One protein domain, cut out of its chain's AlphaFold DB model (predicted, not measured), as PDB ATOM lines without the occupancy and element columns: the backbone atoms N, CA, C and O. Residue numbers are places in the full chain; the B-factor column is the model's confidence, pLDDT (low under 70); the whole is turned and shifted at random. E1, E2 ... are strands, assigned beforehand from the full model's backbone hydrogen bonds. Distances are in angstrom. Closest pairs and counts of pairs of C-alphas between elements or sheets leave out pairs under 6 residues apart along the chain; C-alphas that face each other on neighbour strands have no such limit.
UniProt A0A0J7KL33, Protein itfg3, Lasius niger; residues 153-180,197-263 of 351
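Overview. This is residues 153 to 180 and 197 to 263 of the 351 residues of the protein "Protein itfg3" of Lasius niger (UniProt A0A0J7KL33). Two four-stranded antiparallel sheets lie face to face as a sandwich, E1 to E4 making one layer and E5 to E8 the other, with their strands at only 21 degrees to each other. The chain makes the first sheet, then crosses at the tight link from E4 to E5 and makes the second as a meander, each strand the antiparallel neighbour of the one before. The printed part has 95 residues with eight named strands, E1 to E8 in chain order, and no named helix; the sheet orders are E1 E2 E3 E4 and E5 E6 E7 E8, and the class is all strand. The whole is compact and rounded, with a radius of gyration of the C-alphas of 12.5 A and spans of 37 by 32 by 19 A.

Arrangement. E1, residues 156 to 165, is an edge strand and bends by 80 degrees at residue 160. It forms a hairpin with E2, residues 171 to 178, where N 159 and O 175 are within hydrogen-bond range at 2.9 A. E3, residues 200 to 206, is the antiparallel neighbour of E2, with N 174 and O 203 at 2.8 A. E4, residues 212 to 218, is the other edge strand and forms a hairpin with E3, with N 202 and O 216 at 2.9 A. This sheet is strongly twisted, its C-alphas lying up to 6.0 A off their best plane. E5, residues 222 to 230, an edge strand of the second sheet, bends by 67 degrees at residue 227. Its closest C-alphas to E1 are those of Thr 223 and Gly 160, 6.7 A apart; to E2, those of Pro 222 and Leu 175, 6.3 A. E4 and E5 meet only through their link. E6, residues 239 to 244, forms a hairpin with E5, with N 226 and O 241 at 2.9 A. E7, residues 248 to 252, forms a hairpin with E6, with N 242 and O 250 at 2.9 A. E8, residues 259 to 262, forms a hairpin with E7, with N 251 and O 261 at 3.0 A. E4 and E8 are only just apart, their closest C-alphas 8.1 A apart.

Along the chain. E1 begins at C-alpha 156, (-33.759, 23.593, -24.831), and is 22.1 A long from first to last C-alpha, as is E2. E3 is 20.2 A, E4 17.0 A, E5 18.2 A and E6 16.6 A. E5 begins at C-alpha 222, (-35.136, 19.539, -36.549). E7 is 12.5 A and E8 7.3 A, ending at C-alpha 262, (-39.440, 26.997, -45.502).

Size, cuts and confidence. The two C-alphas farthest apart, those of Gln 180 and Gly 236, are 38.6 A apart. Residues 181 to 196 are not printed, and C-alphas 180 and 197 are 4.9 A apart across this cut, which lies between E2 and E3. Of the links that are printed whole, no link is long. The mean pLDDT of the printed part is 92.8, and no printed residue is under 70.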
ATOM      1  N   LEU A 153     -27.667  26.240 -21.553       83.81
ATOM      2  CA  LEU A 153     -28.844  26.592 -22.343       83.81
ATOM      3  C   LEU A 153     -30.103  26.294 -21.513       83.81
ATOM      4  O   LEU A 153     -30.175  25.261 -20.855       83.81
ATOM      5  N   GLN A 154     -31.070  27.212 -21.509       83.44
ATOM      6  CA  GLN A 154     -32.335  27.061 -20.779       83.44
ATOM      7  C   GLN A 154     -33.466  26.702 -21.744       83.44
ATOM      8  O   GLN A 154     -33.478  27.186 -22.875       83.44
ATOM      9  N   ASP A 155     -34.422  25.893 -21.277       84.12
ATOM     10  CA  ASP A 155     -35.636  25.489 -22.005       84.12
ATOM     11  C   ASP A 155     -35.385  24.755 -23.347       84.12
ATOM     12  O   ASP A 155     -36.303  24.614 -24.164       84.12
ATOM     13  N   VAL A 156     -34.154  24.288 -23.598       89.06
ATOM     14  CA  VAL A 156     -33.759  23.593 -24.831       89.06
ATOM     15  C   VAL A 156     -32.787  22.453 -24.558       89.06
ATOM     16  O   VAL A 156     -31.959  22.516 -23.651       89.06
ATOM     17  N   GLU A 157     -32.847  21.439 -25.408       90.75
ATOM     18  CA  GLU A 157     -31.956  20.285 -25.424       90.75
ATOM     19  C   GLU A 157     -31.180  20.262 -26.741       90.75
ATOM     20  O   GLU A 157     -31.745  20.502 -27.811       90.75
ATOM     21  N   ILE A 158     -29.882  19.964 -26.681       91.50
ATOM     22  CA  ILE A 158     -29.076  19.743 -27.884       91.50
ATOM     23  C   ILE A 158     -29.401  18.353 -28.425       91.50
ATOM     24  O   ILE A 158     -29.379  17.367 -27.688       91.50
ATOM     25  N   TYR A 159     -29.676  18.274 -29.721       89.50
ATOM     26  CA  TYR A 159     -30.062  17.047 -30.396       89.50
ATOM     27  C   TYR A 159     -29.154  16.772 -31.599       89.50
ATOM     28  O   TYR A 159     -28.787  17.678 -32.340       89.50
ATOM     29  N   GLY A 160     -28.823  15.500 -31.830       88.12
ATOM     30  CA  GLY A 160     -28.113  15.067 -33.035       88.12
ATOM     31  C   GLY A 160     -26.620  15.442 -33.100       88.12
ATOM     32  O   GLY A 160     -26.019  15.842 -32.101       88.12
ATOM     33  N   PRO A 161     -25.988  15.232 -34.270       90.94
ATOM     34  CA  PRO A 161     -24.574  15.523 -34.484       90.94
ATOM     35  C   PRO A 161     -24.308  17.025 -34.643       90.94
ATOM     36  O   PRO A 161     -25.138  17.775 -35.155       90.94
ATOM     37  N   ILE A 162     -23.103  17.448 -34.261       94.31
ATOM     38  CA  ILE A 162     -22.623  18.820 -34.463       94.31
ATOM     39  C   ILE A 162     -22.124  18.952 -35.902       94.31
ATOM     40  O   ILE A 162     -21.273  18.174 -36.335       94.31
ATOM     41  N   THR A 163     -22.621  19.953 -36.626       95.19
ATOM     42  CA  THR A 163     -22.181  20.242 -37.999       95.19
ATOM     43  C   THR A 163     -21.129  21.341 -37.988       95.19
ATOM     44  O   THR A 163     -21.309  22.373 -37.347       95.19
ATOM     45  N   THR A 164     -20.018  21.133 -38.689       94.88
ATOM     46  CA  THR A 164     -18.943  22.121 -38.798       94.88
ATOM     47  C   THR A 164     -19.055  22.864 -40.122       94.88
ATOM     48  O   THR A 164     -19.103  22.255 -41.188       94.88
ATOM     49  N   VAL A 165     -19.077  24.194 -40.067       94.44
ATOM     50  CA  VAL A 165     -19.029  25.039 -41.264       94.44
ATOM     51  C   VAL A 165     -17.634  25.648 -41.368       94.44
ATOM     52  O   VAL A 165     -17.189  26.313 -40.424       94.44
ATOM     53  N   PRO A 166     -16.921  25.429 -42.488       90.69
ATOM     54  CA  PRO A 166     -15.576  25.952 -42.660       90.69
ATOM     55  C   PRO A 166     -15.586  27.485 -42.669       90.69
ATOM     56  O   PRO A 166     -16.410  28.133 -43.310       90.69
ATOM     57  N   GLY A 167     -14.626  28.065 -41.960       85.44
ATOM     58  CA  GLY A 167     -14.470  29.506 -41.817       85.44
ATOM     59  C   GLY A 167     -13.198  29.837 -41.046       85.44
ATOM     60  O   GLY A 167     -12.533  28.950 -40.505       85.44
ATOM     61  N   SER A 168     -12.857  31.121 -40.982       86.19
ATOM     62  CA  SER A 168     -11.792  31.621 -40.113       86.19
ATOM     63  C   SER A 168     -12.361  32.720 -39.208       86.19
ATOM     64  O   SER A 168     -12.422  33.876 -39.631       86.19
ATOM     65  N   PRO A 169     -12.821  32.379 -37.988       87.31
ATOM     66  CA  PRO A 169     -12.914  31.030 -37.400       87.31
ATOM     67  C   PRO A 169     -14.053  30.179 -37.993       87.31
ATOM     68  O   PRO A 169     -14.948  30.703 -38.651       87.31
ATOM     69  N   TYR A 170     -13.999  28.860 -37.786       92.12
ATOM     70  CA  TYR A 170     -15.063  27.935 -38.197       92.12
ATOM     71  C   TYR A 170     -16.286  28.077 -37.285       92.12
ATOM     72  O   TYR A 170     -16.151  28.496 -36.133       92.12
ATOM     73  N   ASN A 171     -17.463  27.687 -37.777       94.88
ATOM     74  CA  ASN A 171     -18.701  27.699 -36.998       94.88
ATOM     75  C   ASN A 171     -19.133  26.268 -36.653       94.88
ATOM     76  O   ASN A 171     -18.935  25.337 -37.436       94.88
ATOM     77  N   LEU A 172     -19.728  26.103 -35.477       95.19
ATOM     78  CA  LEU A 172     -20.355  24.876 -34.998       95.19
ATOM     79  C   LEU A 172     -21.864  25.079 -34.993       95.19
ATOM     80  O   LEU A 172     -22.355  25.986 -34.324       95.19
ATOM     81  N   ILE A 173     -22.589  24.238 -35.720       96.56
ATOM     82  CA  ILE A 173     -24.046  24.270 -35.790       96.56
ATOM     83  C   ILE A 173     -24.624  23.111 -34.979       96.56
ATOM     84  O   ILE A 173     -24.248  21.950 -35.161       96.56
ATOM     85  N   PHE A 174     -25.562  23.452 -34.101       95.88
ATOM     86  CA  PHE A 174     -26.281  22.551 -33.216       95.88
ATOM     87  C   PHE A 174     -27.765  22.556 -33.565       95.88
ATOM     88  O   PHE A 174     -28.353  23.618 -33.794       95.88
ATOM     89  N   LEU A 175     -28.382  21.376 -33.547       96.31
ATOM     90  CA  LEU A 175     -29.835  21.265 -33.557       96.31
ATOM     91  C   LEU A 175     -30.338  21.311 -32.119       96.31
ATOM     92  O   LEU A 175     -29.761  20.702 -31.220       96.31
ATOM     93  N   LEU A 176     -31.414  22.056 -31.917       94.62
ATOM     94  CA  LEU A 176     -32.056  22.238 -30.628       94.62
ATOM     95  C   LEU A 176     -33.474  21.681 -30.677       94.62
ATOM     96  O   LEU A 176     -34.193  21.864 -31.663       94.62
ATOM     97  N   ARG A 177     -33.892  21.067 -29.577       92.12
ATOM     98  CA  ARG A 177     -35.265  20.643 -29.306       92.12
ATOM     99  C   ARG A 177     -35.785  21.411 -28.095       92.12
ATOM    100  O   ARG A 177     -35.030  21.638 -27.153       92.12
ATOM    101  N   GLY A 178     -37.043  21.842 -28.119       88.44
ATOM    102  CA  GLY A 178     -37.656  22.471 -26.950       88.44
ATOM    103  C   GLY A 178     -37.813  21.489 -25.787       88.44
ATOM    104  O   GLY A 178     -38.101  20.310 -25.997       88.44
ATOM    105  N   GLU A 179     -37.649  21.972 -24.557       84.44
ATOM    106  CA  GLU A 179     -37.894  21.166 -23.358       84.44
ATOM    107  C   GLU A 179     -39.377  20.756 -23.273       84.44
ATOM    108  O   GLU A 179     -40.277  21.598 -23.166       84.44
ATOM    109  N   GLN A 180     -39.633  19.445 -23.291       73.00
ATOM    110  CA  GLN A 180     -40.987  18.884 -23.335       73.00
ATOM    111  C   GLN A 180     -41.608  18.671 -21.939       73.00
ATOM    112  O   GLN A 180     -42.830  18.632 -21.806       73.00
ATOM    113  N   PRO A 197     -41.944  24.107 -26.722       84.12
ATOM    114  CA  PRO A 197     -41.797  22.698 -26.325       84.12
ATOM    115  C   PRO A 197     -42.040  21.682 -27.445       84.12
ATOM    116  O   PRO A 197     -41.433  20.619 -27.466       84.12
ATOM    117  N   GLU A 198     -42.942  22.002 -28.375       84.75
ATOM    118  CA  GLU A 198     -43.273  21.148 -29.527       84.75
ATOM    119  C   GLU A 198     -42.406  21.448 -30.763       84.75
ATOM    120  O   GLU A 198     -42.525  20.783 -31.791       84.75
ATOM    121  N   GLY A 199     -41.556  22.473 -30.674       90.44
ATOM    122  CA  GLY A 199     -40.679  22.917 -31.746       90.44
ATOM    123  C   GLY A 199     -39.208  22.664 -31.444       90.44
ATOM    124  O   GLY A 199     -38.823  21.906 -30.551       90.44
ATOM    125  N   GLY A 200     -38.361  23.352 -32.198       93.31
ATOM    126  CA  GLY A 200     -36.920  23.259 -32.034       93.31
ATOM    127  C   GLY A 200     -36.214  24.488 -32.568       93.31
ATOM    128  O   GLY A 200     -36.797  25.565 -32.682       93.31
ATOM    129  N   GLY A 201     -34.948  24.336 -32.914       94.75
ATOM    130  CA  GLY A 201     -34.197  25.403 -33.546       94.75
ATOM    131  C   GLY A 201     -32.834  24.958 -34.029       94.75
ATOM    132  O   GLY A 201     -32.420  23.819 -33.829       94.75
ATOM    133  N   VAL A 202     -32.143  25.883 -34.675       96.69
ATOM    134  CA  VAL A 202     -30.770  25.700 -35.133       96.69
ATOM    135  C   VAL A 202     -29.940  26.823 -34.548       96.69
ATOM    136  O   VAL A 202     -30.322  27.991 -34.634       96.69
ATOM    137  N   MET A 203     -28.826  26.474 -33.924       95.50
ATOM    138  CA  MET A 203     -27.946  27.424 -33.263       95.50
ATOM    139  C   MET A 203     -26.548  27.325 -33.838       95.50
ATOM    140  O   MET A 203     -26.024  26.225 -33.985       95.50
ATOM    141  N   SER A 204     -25.928  28.469 -34.101       95.56
ATOM    142  CA  SER A 204     -24.530  28.541 -34.509       95.56
ATOM    143  C   SER A 204     -23.680  29.149 -33.409       95.56
ATOM    144  O   SER A 204     -24.061  30.139 -32.776       95.56
ATOM    145  N   MET A 205     -22.515  28.558 -33.187       93.75
ATOM    146  CA  MET A 205     -21.503  29.039 -32.260       93.75
ATOM    147  C   MET A 205     -20.156  29.142 -32.958       93.75
ATOM    148  O   MET A 205     -19.811  28.339 -33.824       93.75
ATOM    149  N   GLN A 206     -19.356  30.112 -32.543       92.88
ATOM    150  CA  GLN A 206     -18.006  30.279 -33.043       92.88
ATOM    151  C   GLN A 206     -17.092  29.181 -32.486       92.88
ATOM    152  O   GLN A 206     -16.992  28.986 -31.276       92.88
ATOM    153  N   GLY A 207     -16.387  28.485 -33.370       90.69
ATOM    154  CA  GLY A 207     -15.624  27.281 -33.060       90.69
ATOM    155  C   GLY A 207     -14.387  27.465 -32.182       90.69
ATOM    156  O   GLY A 207     -13.932  26.501 -31.581       90.69
ATOM    157  N   ASN A 208     -13.850  28.682 -32.074       88.06
ATOM    158  CA  ASN A 208     -12.687  28.991 -31.236       88.06
ATOM    159  C   ASN A 208     -13.054  29.580 -29.862       88.06
ATOM    160  O   ASN A 208     -12.268  29.453 -28.927       88.06
ATOM    161  N   SER A 209     -14.220  30.222 -29.735       87.75
ATOM    162  CA  SER A 209     -14.609  30.981 -28.542       87.75
ATOM    163  C   SER A 209     -15.870  30.468 -27.840       87.75
ATOM    164  O   SER A 209     -16.158  30.896 -26.725       87.75
ATOM    165  N   GLY A 210     -16.659  29.609 -28.491       87.50
ATOM    166  CA  GLY A 210     -17.969  29.179 -27.994       87.50
ATOM    167  C   GLY A 210     -19.003  30.305 -27.938       87.50
ATOM    168  O   GLY A 210     -20.044  30.172 -27.288       87.50
ATOM    169  N   LEU A 211     -18.732  31.444 -28.585       88.56
ATOM    170  CA  LEU A 211     -19.672  32.555 -28.633       88.56
ATOM    171  C   LEU A 211     -20.858  32.205 -29.541       88.56
ATOM    172  O   LEU A 211     -20.635  31.802 -30.684       88.56
ATOM    173  N   PRO A 212     -22.110  32.374 -29.074       90.00
ATOM    174  CA  PRO A 212     -23.277  32.189 -29.923       90.00
ATOM    175  C   PRO A 212     -23.294  33.267 -31.009       90.00
ATOM    176  O   PRO A 212     -23.189  34.454 -30.706       90.00
ATOM    177  N   LEU A 213     -23.420  32.847 -32.265       93.56
ATOM    178  CA  LEU A 213     -23.504  33.744 -33.415       93.56
ATOM    179  C   LEU A 213     -24.963  34.081 -33.719       93.56
ATOM    180  O   LEU A 213     -25.327  35.250 -33.807       93.56
ATOM    181  N   TRP A 214     -25.803  33.054 -33.829       95.31
ATOM    182  CA  TRP A 214     -27.224  33.196 -34.116       95.31
ATOM    183  C   TRP A 214     -28.014  31.979 -33.628       95.31
ATOM    184  O   TRP A 214     -27.461  30.903 -33.385       95.31
ATOM    185  N   LEU A 215     -29.327  32.167 -33.487       94.69
ATOM    186  CA  LEU A 215     -30.293  31.131 -33.139       94.69
ATOM    187  C   LEU A 215     -31.559  31.331 -33.974       94.69
ATOM    188  O   LEU A 215     -32.229  32.357 -33.855       94.69
ATOM    189  N   VAL A 216     -31.886  30.327 -34.783       95.81
ATOM    190  CA  VAL A 216     -33.094  30.273 -35.605       95.81
ATOM    191  C   VAL A 216     -34.123  29.376 -34.920       95.81
ATOM    192  O   VAL A 216     -33.948  28.155 -34.909       95.81
ATOM    193  N   PRO A 217     -35.197  29.937 -34.340       94.31
ATOM    194  CA  PRO A 217     -36.274  29.137 -33.785       94.31
ATOM    195  C   PRO A 217     -37.142  28.554 -34.904       94.31
ATOM    196  O   PRO A 217     -37.553  29.251 -35.834       94.31
ATOM    197  N   LEU A 218     -37.449  27.266 -34.796       94.06
ATOM    198  CA  LEU A 218     -38.253  26.515 -35.750       94.06
ATOM    199  C   LEU A 218     -39.538  26.028 -35.081       94.06
ATOM    200  O   LEU A 218     -39.553  25.578 -33.935       94.06
ATOM    201  N   LYS A 219     -40.644  26.086 -35.828       92.19
ATOM    202  CA  LYS A 219     -41.960  25.639 -35.338       92.19
ATOM    203  C   LYS A 219     -42.014  24.138 -35.050       92.19
ATOM    204  O   LYS A 219     -42.836  23.716 -34.252       92.19
ATOM    205  N   LYS A 220     -41.172  23.365 -35.733       93.62
ATOM    206  CA  LYS A 220     -41.090  21.903 -35.683       93.62
ATOM    207  C   LYS A 220     -39.659  21.509 -35.319       93.62
ATOM    208  O   LYS A 220     -38.724  22.248 -35.638       93.62
ATOM    209  N   SER A 221     -39.494  20.358 -34.681       93.81
ATOM    210  CA  SER A 221     -38.192  19.864 -34.227       93.81
ATOM    211  C   SER A 221     -37.303  19.427 -35.399       93.81
ATOM    212  O   SER A 221     -37.697  18.527 -36.150       93.81
ATOM    213  N   PRO A 222     -36.106  20.014 -35.574       95.81
ATOM    214  CA  PRO A 222     -35.136  19.539 -36.549       95.81
ATOM    215  C   PRO A 222     -34.491  18.233 -36.086       95.81
ATOM    216  O   PRO A 222     -34.202  18.056 -34.904       95.81
ATOM    217  N   THR A 223     -34.244  17.321 -37.025       95.06
ATOM    218  CA  THR A 223     -33.620  16.021 -36.727       95.06
ATOM    219  C   THR A 223     -32.288  15.834 -37.432       95.06
ATOM    220  O   THR A 223     -31.437  15.092 -36.946       95.06
ATOM    221  N   ILE A 224     -32.113  16.471 -38.588       95.69
ATOM    222  CA  ILE A 224     -30.915  16.349 -39.410       95.69
ATOM    223  C   ILE A 224     -30.673  17.639 -40.190       95.69
ATOM    224  O   ILE A 224     -31.608  18.367 -40.527       95.69
ATOM    225  N   ILE A 225     -29.405  17.910 -40.468       96.44
ATOM    226  CA  ILE A 225     -28.944  19.081 -41.201       96.44
ATOM    227  C   ILE A 225     -27.785  18.689 -42.113       96.44
ATOM    228  O   ILE A 225     -26.985  17.821 -41.759       96.44
ATOM    229  N   ASP A 226     -27.703  19.332 -43.270       95.69
ATOM    230  CA  ASP A 226     -26.563  19.270 -44.178       95.69
ATOM    231  C   ASP A 226     -26.255  20.673 -44.698       95.69
ATOM    232  O   ASP A 226     -27.120  21.311 -45.283       95.69
ATOM    233  N   CYS A 227     -25.027  21.136 -44.468       95.62
ATOM    234  CA  CYS A 227     -24.536  22.461 -44.857       95.62
ATOM    235  C   CYS A 227     -23.426  22.387 -45.910       95.62
ATOM    236  O   CYS A 227     -22.530  23.231 -45.923       95.62
ATOM    237  N   THR A 228     -23.398  21.320 -46.714       93.62
ATOM    238  CA  THR A 228     -22.300  21.065 -47.658       93.62
ATOM    239  C   THR A 228     -22.742  20.851 -49.100       93.62
ATOM    240  O   THR A 228     -21.921  21.025 -49.996       93.62
ATOM    241  N   SER A 229     -24.009  20.498 -49.330       91.88
ATOM    242  CA  SER A 229     -24.435  19.963 -50.628       91.88
ATOM    243  C   SER A 229     -24.956  20.987 -51.635       91.88
ATOM    244  O   SER A 229     -24.791  20.747 -52.823       91.88
ATOM    245  N   ILE A 230     -25.583  22.090 -51.210       94.31
ATOM    246  CA  ILE A 230     -26.290  23.011 -52.121       94.31
ATOM    247  C   ILE A 230     -26.006  24.473 -51.771       94.31
ATOM    248  O   ILE A 230     -25.974  24.815 -50.598       94.31
ATOM    249  N   ASP A 231     -25.814  25.323 -52.777       95.38
ATOM    250  CA  ASP A 231     -25.647  26.782 -52.662       95.38
ATOM    251  C   ASP A 231     -26.882  27.456 -53.283       95.38
ATOM    252  O   ASP A 231     -27.062  27.436 -54.502       95.38
ATOM    253  N   ILE A 232     -27.787  27.958 -52.440       95.25
ATOM    254  CA  ILE A 232     -29.116  28.445 -52.841       95.25
ATOM    255  C   ILE A 232     -29.062  29.913 -53.254       95.25
ATOM    256  O   ILE A 232     -29.801  30.327 -54.156       95.25
ATOM    257  N   ASP A 233     -28.205  30.702 -52.608       93.62
ATOM    258  CA  ASP A 233     -28.035  32.125 -52.901       93.62
ATOM    259  C   ASP A 233     -26.939  32.421 -53.942       93.62
ATOM    260  O   ASP A 233     -26.778  33.575 -54.354       93.62
ATOM    261  N   GLN A 234     -26.246  31.385 -54.425       94.00
ATOM    262  CA  GLN A 234     -25.133  31.459 -55.377       94.00
ATOM    263  C   GLN A 234     -23.966  32.309 -54.854       94.00
ATOM    264  O   GLN A 234     -23.241  32.946 -55.630       94.00
ATOM    265  N   SER A 235     -23.769  32.332 -53.534       92.06
ATOM    266  CA  SER A 235     -22.664  33.051 -52.890       92.06
ATOM    267  C   SER A 235     -21.301  32.374 -53.089       92.06
ATOM    268  O   SER A 235     -20.261  32.946 -52.736       92.06
ATOM    269  N   GLY A 236     -21.279  31.169 -53.662       91.50
ATOM    270  CA  GLY A 236     -20.104  30.311 -53.779       91.50
ATOM    271  C   GLY A 236     -19.831  29.502 -52.510       91.50
ATOM    272  O   GLY A 236     -18.744  28.928 -52.376       91.50
ATOM    273  N   LYS A 237     -20.772  29.480 -51.558       92.00
ATOM    274  CA  LYS A 237     -20.702  28.701 -50.319       92.00
ATOM    275  C   LYS A 237     -22.002  27.919 -50.139       92.00
ATOM    276  O   LYS A 237     -23.060  28.475 -50.383       92.00
ATOM    277  N   PRO A 238     -21.939  26.661 -49.680       94.25
ATOM    278  CA  PRO A 238     -23.146  25.881 -49.463       94.25
ATOM    279  C   PRO A 238     -23.982  26.441 -48.304       94.25
ATOM    280  O   PRO A 238     -23.444  26.835 -47.266       94.25
ATOM    281  N   ASP A 239     -25.297  26.407 -48.483       96.38
ATOM    282  CA  ASP A 239     -26.323  26.674 -47.486       96.38
ATOM    283  C   ASP A 239     -26.710  25.402 -46.718       96.38
ATOM    284  O   ASP A 239     -26.428  24.274 -47.129       96.38
ATOM    285  N   CYS A 240     -27.383  25.577 -45.580       97.00
ATOM    286  CA  CYS A 240     -27.860  24.472 -44.761       97.00
ATOM    287  C   CYS A 240     -29.284  24.051 -45.123       97.00
ATOM    288  O   CYS A 240     -30.221  24.827 -44.950       97.00
ATOM    289  N   ILE A 241     -29.474  22.783 -45.480       97.38
ATOM    290  CA  ILE A 241     -30.784  22.134 -45.546       97.38
ATOM    291  C   ILE A 241     -31.055  21.421 -44.229       97.38
ATOM    292  O   ILE A 241     -30.303  20.539 -43.815       97.38
ATOM    293  N   VAL A 242     -32.158  21.777 -43.577       96.88
ATOM    294  CA  VAL A 242     -32.585  21.190 -42.306       96.88
ATOM    295  C   VAL A 242     -33.884  20.432 -42.526       96.88
ATOM    296  O   VAL A 242     -34.876  21.013 -42.973       96.88
ATOM    297  N   ALA A 243     -33.891  19.150 -42.171       96.06
ATOM    298  CA  ALA A 243     -35.077  18.305 -42.189       96.06
ATOM    299  C   ALA A 243     -35.438  17.845 -40.771       96.06
ATOM    300  O   ALA A 243     -34.577  17.706 -39.895       96.06
ATOM    301  N   GLY A 244     -36.724  17.614 -40.529       94.88
ATOM    302  CA  GLY A 244     -37.195  17.275 -39.193       94.88
ATOM    303  C   GLY A 244     -38.615  16.755 -39.124       94.88
ATOM    304  O   GLY A 244     -39.256  16.456 -40.132       94.88
ATOM    305  N   GLU A 245     -39.090  16.640 -37.891       92.88
ATOM    306  CA  GLU A 245     -40.399  16.089 -37.570       92.88
ATOM    307  C   GLU A 245     -41.539  16.895 -38.200       92.88
ATOM    308  O   GLU A 245     -41.413  18.081 -38.511       92.88
ATOM    309  N   GLN A 246     -42.682  16.226 -38.376       91.06
ATOM    310  CA  GLN A 246     -43.922  16.824 -38.872       91.06
ATOM    311  C   GLN A 246     -43.779  17.519 -40.240       91.06
ATOM    312  O   GLN A 246     -44.526  18.450 -40.536       91.06
ATOM    313  N   GLY A 247     -42.823  17.116 -41.080       92.50
ATOM    314  CA  GLY A 247     -42.586  17.763 -42.370       92.50
ATOM    315  C   GLY A 247     -41.917  19.116 -42.256       92.50
ATOM    316  O   GLY A 247     -42.349  20.083 -42.880       92.50
ATOM    317  N   LEU A 248     -40.906  19.209 -41.398       95.62
ATOM    318  CA  LEU A 248     -39.963  20.313 -41.444       95.62
ATOM    319  C   LEU A 248     -38.991  20.086 -42.602       95.62
ATOM    320  O   LEU A 248     -38.268  19.091 -42.615       95.62
ATOM    321  N   LEU A 249     -38.936  21.055 -43.511       97.44
ATOM    322  CA  LEU A 249     -37.848  21.221 -44.461       97.44
ATOM    323  C   LEU A 249     -37.612  22.721 -44.657       97.44
ATOM    324  O   LEU A 249     -38.531  23.464 -45.011       97.44
ATOM    325  N   VAL A 250     -36.405  23.183 -44.354       97.50
ATOM    326  CA  VAL A 250     -36.048  24.607 -44.372       97.50
ATOM    327  C   VAL A 250     -34.610  24.771 -44.845       97.50
ATOM    328  O   VAL A 250     -33.763  23.931 -44.540       97.50
ATOM    329  N   SER A 251     -34.353  25.854 -45.572       97.69
ATOM    330  CA  SER A 251     -33.004  26.282 -45.929       97.69
ATOM    331  C   SER A 251     -32.569  27.472 -45.075       97.69
ATOM    332  O   SER A 251     -33.352  28.404 -44.865       97.69
ATOM    333  N   ILE A 252     -31.338  27.426 -44.565       97.75
ATOM    334  CA  ILE A 252     -30.754  28.434 -43.675       97.75
ATOM    335  C   ILE A 252     -29.342  28.787 -44.145       97.75
ATOM    336  O   ILE A 252     -28.514  27.897 -44.335       97.75
ATOM    337  N   GLU A 253     -29.036  30.079 -44.227       95.88
ATOM    338  CA  GLU A 253     -27.678  30.563 -44.465       95.88
ATOM    339  C   GLU A 253     -26.786  30.273 -43.234       95.88
ATOM    340  O   GLU A 253     -27.072  30.761 -42.133       95.88
ATOM    341  N   PRO A 254     -25.673  29.528 -43.367       94.00
ATOM    342  CA  PRO A 254     -24.866  29.087 -42.226       94.00
ATOM    343  C   PRO A 254     -24.118  30.211 -41.493       94.00
ATOM    344  O   PRO A 254     -23.679  30.028 -40.349       94.00
ATOM    345  N   ILE A 255     -23.916  31.364 -42.138       92.69
ATOM    346  CA  ILE A 255     -23.149  32.478 -41.565       92.69
ATOM    347  C   ILE A 255     -24.065  33.442 -40.814       92.69
ATOM    348  O   ILE A 255     -23.804  33.703 -39.638       92.69
ATOM    349  N   ALA A 256     -25.135  33.930 -41.446       93.44
ATOM    350  CA  ALA A 256     -26.060  34.881 -40.829       93.44
ATOM    351  C   ALA A 256     -27.231  34.229 -40.069       93.44
ATOM    352  O   ALA A 256     -27.853  34.890 -39.236       93.44
ATOM    353  N   GLY A 257     -27.548  32.958 -40.339       95.38
ATOM    354  CA  GLY A 257     -28.728  32.296 -39.782       95.38
ATOM    355  C   GLY A 257     -30.040  32.785 -40.404       95.38
ATOM    356  O   GLY A 257     -31.088  32.725 -39.764       95.38
ATOM    357  N   THR A 258     -30.014  33.321 -41.623       96.12
ATOM    358  CA  THR A 258     -31.226  33.759 -42.323       96.12
ATOM    359  C   THR A 258     -31.905  32.581 -43.002       96.12
ATOM    360  O   THR A 258     -31.254  31.762 -43.640       96.12
ATOM    361  N   ILE A 259     -33.229  32.489 -42.878       97.12
ATOM    362  CA  ILE A 259     -34.012  31.474 -43.586       97.12
ATOM    363  C   ILE A 259     -34.202  31.933 -45.032       97.12
ATOM    364  O   ILE A 259     -34.838  32.965 -45.256       97.12
ATOM    365  N   HIS A 260     -33.716  31.150 -45.994       96.81
ATOM    366  CA  HIS A 260     -33.968  31.399 -47.418       96.81
ATOM    367  C   HIS A 260     -35.409  31.038 -47.782       96.81
ATOM    368  O   HIS A 260     -36.134  31.823 -48.391       96.81
ATOM    369  N   TRP A 261     -35.859  29.861 -47.344       97.25
ATOM    370  CA  TRP A 261     -37.234  29.398 -47.517       97.25
ATOM    371  C   TRP A 261     -37.588  28.308 -46.504       97.25
ATOM    372  O   TRP A 261     -36.719  27.622 -45.969       97.25
ATOM    373  N   SER A 262     -38.888  28.116 -46.271       96.81
ATOM    374  CA  SER A 262     -39.440  26.997 -45.502       96.81
ATOM    375  C   SER A 262     -40.524  26.320 -46.332       96.81
ATOM    376  O   SER A 262     -41.485  26.970 -46.746       96.81
ATOM    377  N   ALA A 263     -40.356  25.025 -46.594       96.06
ATOM    378  CA  ALA A 263     -41.283  24.280 -47.428       96.06
ATOM    379  C   ALA A 263     -42.632  24.112 -46.718       96.06
ATOM    380  O   ALA A 263     -42.708  23.819 -45.523       96.06
TER     381      ALA A 263